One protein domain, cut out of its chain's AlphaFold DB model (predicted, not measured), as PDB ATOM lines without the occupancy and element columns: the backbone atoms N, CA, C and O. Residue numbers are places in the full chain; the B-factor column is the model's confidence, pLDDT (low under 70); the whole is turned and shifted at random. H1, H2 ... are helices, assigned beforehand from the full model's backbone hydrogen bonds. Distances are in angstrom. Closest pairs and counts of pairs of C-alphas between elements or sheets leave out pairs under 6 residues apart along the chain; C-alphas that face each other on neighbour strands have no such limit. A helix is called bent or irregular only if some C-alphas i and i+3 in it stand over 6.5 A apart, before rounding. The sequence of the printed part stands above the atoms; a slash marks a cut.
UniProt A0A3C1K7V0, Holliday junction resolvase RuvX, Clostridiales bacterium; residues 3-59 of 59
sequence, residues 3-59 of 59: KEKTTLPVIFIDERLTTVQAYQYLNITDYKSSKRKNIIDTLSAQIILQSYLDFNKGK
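AT A GLANCE: This is residues 3 to 59 of the 59 residues of the protein "Holliday junction resolvase RuvX" of Clostridiales bacterium (UniProt A0A3C1K7V0). What is the picture? The long kinked helix H2 has the shorter H1 packed steeply on it, and an extended tail, residues 3 to 17, leads into H1; residues 4 to 10 stick out. How is it built? The printed part has 57 residues with two named helices, H1 then H2, and is all helix. It is loose and flat, with a radius of gyration of the C-alphas of 14.1 A and spans of 40 by 30 by 15 A.

IN THESE COORDINATES: Where is H2? H2, residues 33 to 57, measures 34.7 A and ends at C-alpha 57 (-32.872, 58.961, 20.626). It is irregular, C-alphas 34 and 37 being 7.7 A apart, with a kink of 43 degrees near residue 40. Where is H1? H1, residues 18 to 28, measures 15.4 A from C-alpha 18 (-36.146, 40.181, 26.324).

HOW THE PARTS SIT: How do they meet? H1 and H2 touch, their closest C-alphas, Thr 18 and Ser 44, 5.3 A apart. They run opposite ways at a steep tilt of 61 degrees. Which backbone pairs are within hydrogen-bond range? Every O i to N i+4 pair is in H1, 17 of 21 in H2.

THE WHOLE: What stands free? Residues 4 to 10 and 53 to 59 do, of which 53 to 57 belong to H2. Is it continuous? The printed part has no cut, and the link from H1 to H2 is tight. Where is pLDDT under 70? Residues 33, 58 and 59.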
ATOM      1  N   LYS A   3     -17.286  47.160  36.207       82.81
ATOM      2  CA  LYS A   3     -16.880  48.521  36.586       82.81
ATOM      3  C   LYS A   3     -15.442  48.622  37.124       82.81
ATOM      4  O   LYS A   3     -14.804  49.647  36.964       82.81
ATOM      5  N   GLU A   4     -14.930  47.571  37.755       86.38
ATOM      6  CA  GLU A   4     -13.562  47.538  38.301       86.38
ATOM      7  C   GLU A   4     -12.531  47.131  37.242       86.38
ATOM      8  O   GLU A   4     -11.339  47.356  37.413       86.38
ATOM      9  N   LYS A   5     -12.988  46.501  36.152       90.88
ATOM     10  CA  LYS A   5     -12.145  45.983  35.071       90.88
ATOM     11  C   LYS A   5     -12.100  46.899  33.846       90.88
ATOM     12  O   LYS A   5     -11.315  46.639  32.940       90.88
ATOM     13  N   THR A   6     -12.935  47.937  33.793       89.31
ATOM     14  CA  THR A   6     -13.000  48.876  32.665       89.31
ATOM     15  C   THR A   6     -13.113  50.308  33.171       89.31
ATOM     16  O   THR A   6     -13.785  50.556  34.167       89.31
ATOM     17  N   THR A   7     -12.529  51.261  32.449       91.06
ATOM     18  CA  THR A   7     -12.709  52.704  32.691       91.06
ATOM     19  C   THR A   7     -13.963  53.272  32.015       91.06
ATOM     20  O   THR A   7     -14.188  54.480  32.042       91.06
ATOM     21  N   LEU A   8     -14.776  52.417  31.388       90.12
ATOM     22  CA  LEU A   8     -15.950  52.819  30.621       90.12
ATOM     23  C   LEU A   8     -17.184  52.988  31.523       90.12
ATOM     24  O   LEU A   8     -17.320  52.284  32.531       90.12
ATOM     25  N   PRO A   9     -18.115  53.891  31.160       87.31
ATOM     26  CA  PRO A   9     -19.377  54.030  31.872       87.31
ATOM     27  C   PRO A   9     -20.205  52.744  31.739       87.31
ATOM     28  O   PRO A   9     -20.513  52.295  30.638       87.31
ATOM     29  N   VAL A  10     -20.582  52.164  32.880       89.00
ATOM     30  CA  VAL A  10     -21.472  50.998  32.949       89.00
ATOM     31  C   VAL A  10     -22.884  51.491  33.233       89.00
ATOM     32  O   VAL A  10     -23.133  52.086  34.282       89.00
ATOM     33  N   ILE A  11     -23.797  51.247  32.295       87.31
ATOM     34  CA  ILE A  11     -25.199  51.656  32.381       87.31
ATOM     35  C   ILE A  11     -26.050  50.405  32.563       87.31
ATOM     36  O   ILE A  11     -25.904  49.434  31.823       87.31
ATOM     37  N   PHE A  12     -26.931  50.439  33.558       87.31
ATOM     38  CA  PHE A  12     -27.894  49.372  33.799       87.31
ATOM     39  C   PHE A  12     -29.192  49.658  33.054       87.31
ATOM     40  O   PHE A  12     -29.668  50.793  33.034       87.31
ATOM     41  N   ILE A  13     -29.749  48.612  32.455       83.31
ATOM     42  CA  ILE A  13     -30.978  48.651  31.664       83.31
ATOM     43  C   ILE A  13     -31.863  47.507  32.132       83.31
ATOM     44  O   ILE A  13     -31.363  46.439  32.485       83.31
ATOM     45  N   ASP A  14     -33.171  47.743  32.151       84.19
ATOM     46  CA  ASP A  14     -34.143  46.697  32.445       84.19
ATOM     47  C   ASP A  14     -34.239  45.717  31.262       84.19
ATOM     48  O   ASP A  14     -34.605  46.096  30.149       84.19
ATOM     49  N   GLU A  15     -33.887  44.455  31.504       81.25
ATOM     50  CA  GLU A  15     -33.882  43.376  30.509       81.25
ATOM     51  C   GLU A  15     -35.160  42.520  30.522       81.25
ATOM     52  O   GLU A  15     -35.232  41.493  29.836       81.25
ATOM     53  N   ARG A  16     -36.173  42.881  31.321       85.94
ATOM     54  CA  ARG A  16     -37.396  42.079  31.450       85.94
ATOM     55  C   ARG A  16     -38.034  41.801  30.087       85.94
ATOM     56  O   ARG A  16     -38.113  42.661  29.215       85.94
ATOM     57  N   LEU A  17     -38.529  40.571  29.930       81.56
ATOM     58  CA  LEU A  17     -39.208  40.064  28.727       81.56
ATOM     59  C   LEU A  17     -38.346  39.986  27.451       81.56
ATOM     60  O   LEU A  17     -38.876  39.605  26.408       81.56
ATOM     61  N   THR A  18     -37.042  40.266  27.500       81.81
ATOM     62  CA  THR A  18     -36.146  40.181  26.324       81.81
ATOM     63  C   THR A  18     -36.099  38.771  25.732       81.81
ATOM     64  O   THR A  18     -36.276  38.607  24.526       81.81
ATOM     65  N   THR A  19     -36.010  37.734  26.571       80.88
ATOM     66  CA  THR A  19     -36.065  36.325  26.142       80.88
ATOM     67  C   THR A  19     -37.392  35.965  25.472       80.88
ATOM     68  O   THR A  19     -37.415  35.208  24.502       80.88
ATOM     69  N   VAL A  20     -38.512  36.510  25.966       85.44
ATOM     70  CA  VAL A  20     -39.851  36.262  25.399       85.44
ATOM     71  C   VAL A  20     -39.973  36.922  24.029       85.44
ATOM     72  O   VAL A  20     -40.411  36.274  23.080       85.44
ATOM     73  N   GLN A  21     -39.524  38.173  23.905       83.50
ATOM     74  CA  GLN A  21     -39.482  38.888  22.629       83.50
ATOM     75  C   GLN A  21     -38.579  38.174  21.617       83.50
ATOM     76  O   GLN A  21     -38.981  37.963  20.475       83.50
ATOM     77  N   ALA A  22     -37.399  37.710  22.042       82.75
ATOM     78  CA  ALA A  22     -36.497  36.950  21.184       82.75
ATOM     79  C   ALA A  22     -37.115  35.631  20.704       82.75
ATOM     80  O   ALA A  22     -36.997  35.267  19.532       82.75
ATOM     81  N   TYR A  23     -37.830  34.932  21.587       83.69
ATOM     82  CA  TYR A  23     -38.537  33.706  21.236       83.69
ATOM     83  C   TYR A  23     -39.671  33.960  20.232       83.69
ATOM     84  O   TYR A  23     -39.812  33.220  19.259       83.69
ATOM     85  N   GLN A  24     -40.452  35.029  20.426       85.19
ATOM     86  CA  GLN A  24     -41.496  35.449  19.486       85.19
ATOM     87  C   GLN A  24     -40.909  35.786  18.111       85.19
ATOM     88  O   GLN A  24     -41.417  35.306  17.099       85.19
ATOM     89  N   TYR A  25     -39.802  36.529  18.071       83.19
ATOM     90  CA  TYR A  25     -39.137  36.909  16.824       83.19
ATOM     91  C   TYR A  25     -38.659  35.685  16.027       83.19
ATOM     92  O   TYR A  25     -38.862  35.593  14.816       83.19
ATOM     93  N   LEU A  26     -38.074  34.696  16.710       82.56
ATOM     94  CA  LEU A  26     -37.611  33.451  16.083       82.56
ATOM     95  C   LEU A  26     -38.747  32.527  15.634       82.56
ATOM     96  O   LEU A  26     -38.564  31.756  14.692       82.56
ATOM     97  N   ASN A  27     -39.905  32.597  16.290       82.44
ATOM     98  CA  ASN A  27     -41.101  31.886  15.844       82.44
ATOM     99  C   ASN A  27     -41.687  32.509  14.575       82.44
ATOM    100  O   ASN A  27     -42.034  31.775  13.657       82.44
ATOM    101  N   ILE A  28     -41.768  33.842  14.505       83.44
ATOM    102  CA  ILE A  28     -42.289  34.556  13.327       83.44
ATOM    103  C   ILE A  28     -41.391  34.326  12.104       83.44
ATOM    104  O   ILE A  28     -41.880  34.204  10.986       83.44
ATOM    105  N   THR A  29     -40.077  34.239  12.312       82.44
ATOM    106  CA  THR A  29     -39.082  34.054  11.241       82.44
ATOM    107  C   THR A  29     -38.845  32.586  10.849       82.44
ATOM    108  O   THR A  29     -37.903  32.300  10.114       82.44
ATOM    109  N   ASP A  30     -39.686  31.665  11.336       74.25
ATOM    110  CA  ASP A  30     -39.651  30.214  11.087       74.25
ATOM    111  C   ASP A  30     -38.252  29.581  11.230       74.25
ATOM    112  O   ASP A  30     -37.788  28.751  10.441       74.25
ATOM    113  N   TYR A  31     -37.523  30.001  12.269       74.75
ATOM    114  CA  TYR A  31     -36.166  29.520  12.479       74.75
ATOM    115  C   TYR A  31     -36.173  28.072  12.977       74.75
ATOM    116  O   TYR A  31     -36.841  27.727  13.964       74.75
ATOM    117  N   LYS A  32     -35.362  27.211  12.346       72.00
ATOM    118  CA  LYS A  32     -35.235  25.797  12.736       72.00
ATOM    119  C   LYS A  32     -34.854  25.668  14.213       72.00
ATOM    120  O   LYS A  32     -33.882  26.261  14.687       72.00
ATOM    121  N   SER A  33     -35.621  24.853  14.931       68.31
ATOM    122  CA  SER A  33     -35.571  24.659  16.387       68.31
ATOM    123  C   SER A  33     -34.191  24.276  16.932       68.31
ATOM    124  O   SER A  33     -33.839  24.697  18.032       68.31
ATOM    125  N   SER A  34     -33.362  23.582  16.145       71.06
ATOM    126  CA  SER A  34     -32.020  23.138  16.550       71.06
ATOM    127  C   SER A  34     -31.005  24.263  16.784       71.06
ATOM    128  O   SER A  34     -30.056  24.066  17.536       71.06
ATOM    129  N   LYS A  35     -31.192  25.449  16.185       70.50
ATOM    130  CA  LYS A  35     -30.271  26.595  16.335       70.50
ATOM    131  C   LYS A  35     -30.788  27.685  17.280       70.50
ATOM    132  O   LYS A  35     -30.101  28.683  17.482       70.50
ATOM    133  N   ARG A  36     -31.977  27.516  17.873       72.00
ATOM    134  CA  ARG A  36     -32.660  28.596  18.605       72.00
ATOM    135  C   ARG A  36     -31.918  29.052  19.855       72.00
ATOM    136  O   ARG A  36     -31.842  30.248  20.076       72.00
ATOM    137  N   LYS A  37     -31.342  28.141  20.645       74.00
ATOM    138  CA  LYS A  37     -30.790  28.492  21.966       74.00
ATOM    139  C   LYS A  37     -29.665  29.534  21.887       74.00
ATOM    140  O   LYS A  37     -29.769  30.579  22.511       74.00
ATOM    141  N   ASN A  38     -28.670  29.308  21.029       76.88
ATOM    142  CA  ASN A  38     -27.546  30.242  20.857       76.88
ATOM    143  C   ASN A  38     -27.984  31.586  20.248       76.88
ATOM    144  O   ASN A  38     -27.381  32.628  20.502       76.88
ATOM    145  N   ILE A  39     -29.031  31.557  19.420       83.62
ATOM    146  CA  ILE A  39     -29.549  32.756  18.762       83.62
ATOM    147  C   ILE A  39     -30.399  33.575  19.731       83.62
ATOM    148  O   ILE A  39     -30.296  34.792  19.703       83.62
ATOM    149  N   ILE A  40     -31.176  32.942  20.617       83.69
ATOM    150  CA  ILE A  40     -31.981  33.630  21.637       83.69
ATOM    151  C   ILE A  40     -31.098  34.511  22.520       83.69
ATOM    152  O   ILE A  40     -31.437  35.675  22.720       83.69
ATOM    153  N   ASP A  41     -29.962  33.998  22.995       84.69
ATOM    154  CA  ASP A  41     -29.053  34.764  23.856       84.69
ATOM    155  C   ASP A  41     -28.485  35.987  23.117       84.69
ATOM    156  O   ASP A  41     -28.480  37.104  23.635       84.69
ATOM    157  N   THR A  42     -28.088  35.796  21.854       87.00
ATOM    158  CA  THR A  42     -27.561  36.877  21.005       87.00
ATOM    159  C   THR A  42     -28.632  37.927  20.701       87.00
ATOM    160  O   THR A  42     -28.383  39.127  20.805       87.00
ATOM    161  N   LEU A  43     -29.843  37.484  20.353       87.31
ATOM    162  CA  LEU A  43     -30.958  38.366  20.026       87.31
ATOM    163  C   LEU A  43     -31.419  39.145  21.262       87.31
ATOM    164  O   LEU A  43     -31.758  40.317  21.154       87.31
ATOM    165  N   SER A  44     -31.372  38.527  22.444       86.56
ATOM    166  CA  SER A  44     -31.687  39.198  23.709       86.56
ATOM    167  C   SER A  44     -30.692  40.328  23.991       86.56
ATOM    168  O   SER A  44     -31.114  41.444  24.285       86.56
ATOM    169  N   ALA A  45     -29.386  40.095  23.796       88.69
ATOM    170  CA  ALA A  45     -28.370  41.145  23.912       88.69
ATOM    171  C   ALA A  45     -28.588  42.289  22.903       88.69
ATOM    172  O   ALA A  45     -28.443  43.463  23.250       88.69
ATOM    173  N   GLN A  46     -28.988  41.962  21.670       90.50
ATOM    174  CA  GLN A  46     -29.333  42.960  20.656       90.50
ATOM    175  C   GLN A  46     -30.564  43.786  21.059       90.50
ATOM    176  O   GLN A  46     -30.542  45.005  20.902       90.50
ATOM    177  N   ILE A  47     -31.613  43.157  21.599       89.44
ATOM    178  CA  ILE A  47     -32.814  43.855  22.083       89.44
ATOM    179  C   ILE A  47     -32.452  44.809  23.228       89.44
ATOM    180  O   ILE A  47     -32.891  45.954  23.216       89.44
ATOM    181  N   ILE A  48     -31.611  44.387  24.178       89.44
ATOM    182  CA  ILE A  48     -31.144  45.253  25.277       89.44
ATOM    183  C   ILE A  48     -30.411  46.484  24.729       89.44
ATOM    184  O   ILE A  48     -30.678  47.610  25.155       89.44
ATOM    185  N   LEU A  49     -29.513  46.289  23.757       90.69
ATOM    186  CA  LEU A  49     -28.809  47.394  23.109       90.69
ATOM    187  C   LEU A  49     -29.776  48.314  22.353       90.69
ATOM    188  O   LEU A  49     -29.641  49.532  22.422       90.69
ATOM    189  N   GLN A  50     -30.761  47.752  21.656       89.12
ATOM    190  CA  GLN A  50     -31.751  48.533  20.926       89.12
ATOM    191  C   GLN A  50     -32.581  49.404  21.880       89.12
ATOM    192  O   GLN A  50     -32.686  50.608  21.657       89.12
ATOM    193  N   SER A  51     -33.043  48.844  23.003       88.62
ATOM    194  CA  SER A  51     -33.737  49.592  24.060       88.62
ATOM    195  C   SER A  51     -32.906  50.764  24.594       88.62
ATOM    196  O   SER A  51     -33.443  51.847  24.824       88.62
ATOM    197  N   TYR A  52     -31.589  50.585  24.755       89.81
ATOM    198  CA  TYR A  52     -30.686  51.673  25.147       89.81
ATOM    199  C   TYR A  52     -30.642  52.805  24.116       89.81
ATOM    200  O   TYR A  52     -30.719  53.986  24.459       89.81
ATOM    201  N   LEU A  53     -30.469  52.438  22.844       90.44
ATOM    202  CA  LEU A  53     -30.336  53.394  21.751       90.44
ATOM    203  C   LEU A  53     -31.634  54.173  21.543       90.44
ATOM    204  O   LEU A  53     -31.585  55.383  21.337       90.44
ATOM    205  N   ASP A  54     -32.783  53.507  21.653       89.00
ATOM    206  CA  ASP A  54     -34.092  54.140  21.515       89.00
ATOM    207  C   ASP A  54     -34.393  55.086  22.682       89.00
ATOM    208  O   ASP A  54     -34.879  56.195  22.455       89.00
ATOM    209  N   PHE A  55     -34.005  54.725  23.910       85.94
ATOM    210  CA  PHE A  55     -34.062  55.639  25.055       85.94
ATOM    211  C   PHE A  55     -33.226  56.910  24.829       85.94
ATOM    212  O   PHE A  55     -33.657  58.008  25.177       85.94
ATOM    213  N   ASN A  56     -32.043  56.781  24.222       83.00
ATOM    214  CA  ASN A  56     -31.168  57.921  23.949       83.00
ATOM    215  C   ASN A  56     -31.585  58.755  22.730       83.00
ATOM    216  O   ASN A  56     -31.215  59.920  22.670       83.00
ATOM    217  N   LYS A  57     -32.344  58.202  21.776       79.25
ATOM    218  CA  LYS A  57     -32.872  58.961  20.626       79.25
ATOM    219  C   LYS A  57     -33.974  59.955  21.002       79.25
ATOM    220  O   LYS A  57     -34.238  60.869  20.230       79.25
ATOM    221  N   GLY A  58     -34.642  59.752  22.139       63.84
ATOM    222  CA  GLY A  58     -35.678  60.654  22.658       63.84
ATOM    223  C   GLY A  58     -35.151  61.812  23.517       63.84
ATOM    224  O   GLY A  58     -35.963  62.557  24.063       63.84
ATOM    225  N   LYS A  59     -33.827  61.937  23.673       53.97
ATOM    226  CA  LYS A  59     -33.138  63.064  24.321       53.97
ATOM    227  C   LYS A  59     -32.521  63.980  23.275       53.97
ATOM    228  O   LYS A  59     -32.466  65.194  23.562       53.97
TER     229      LYS A  59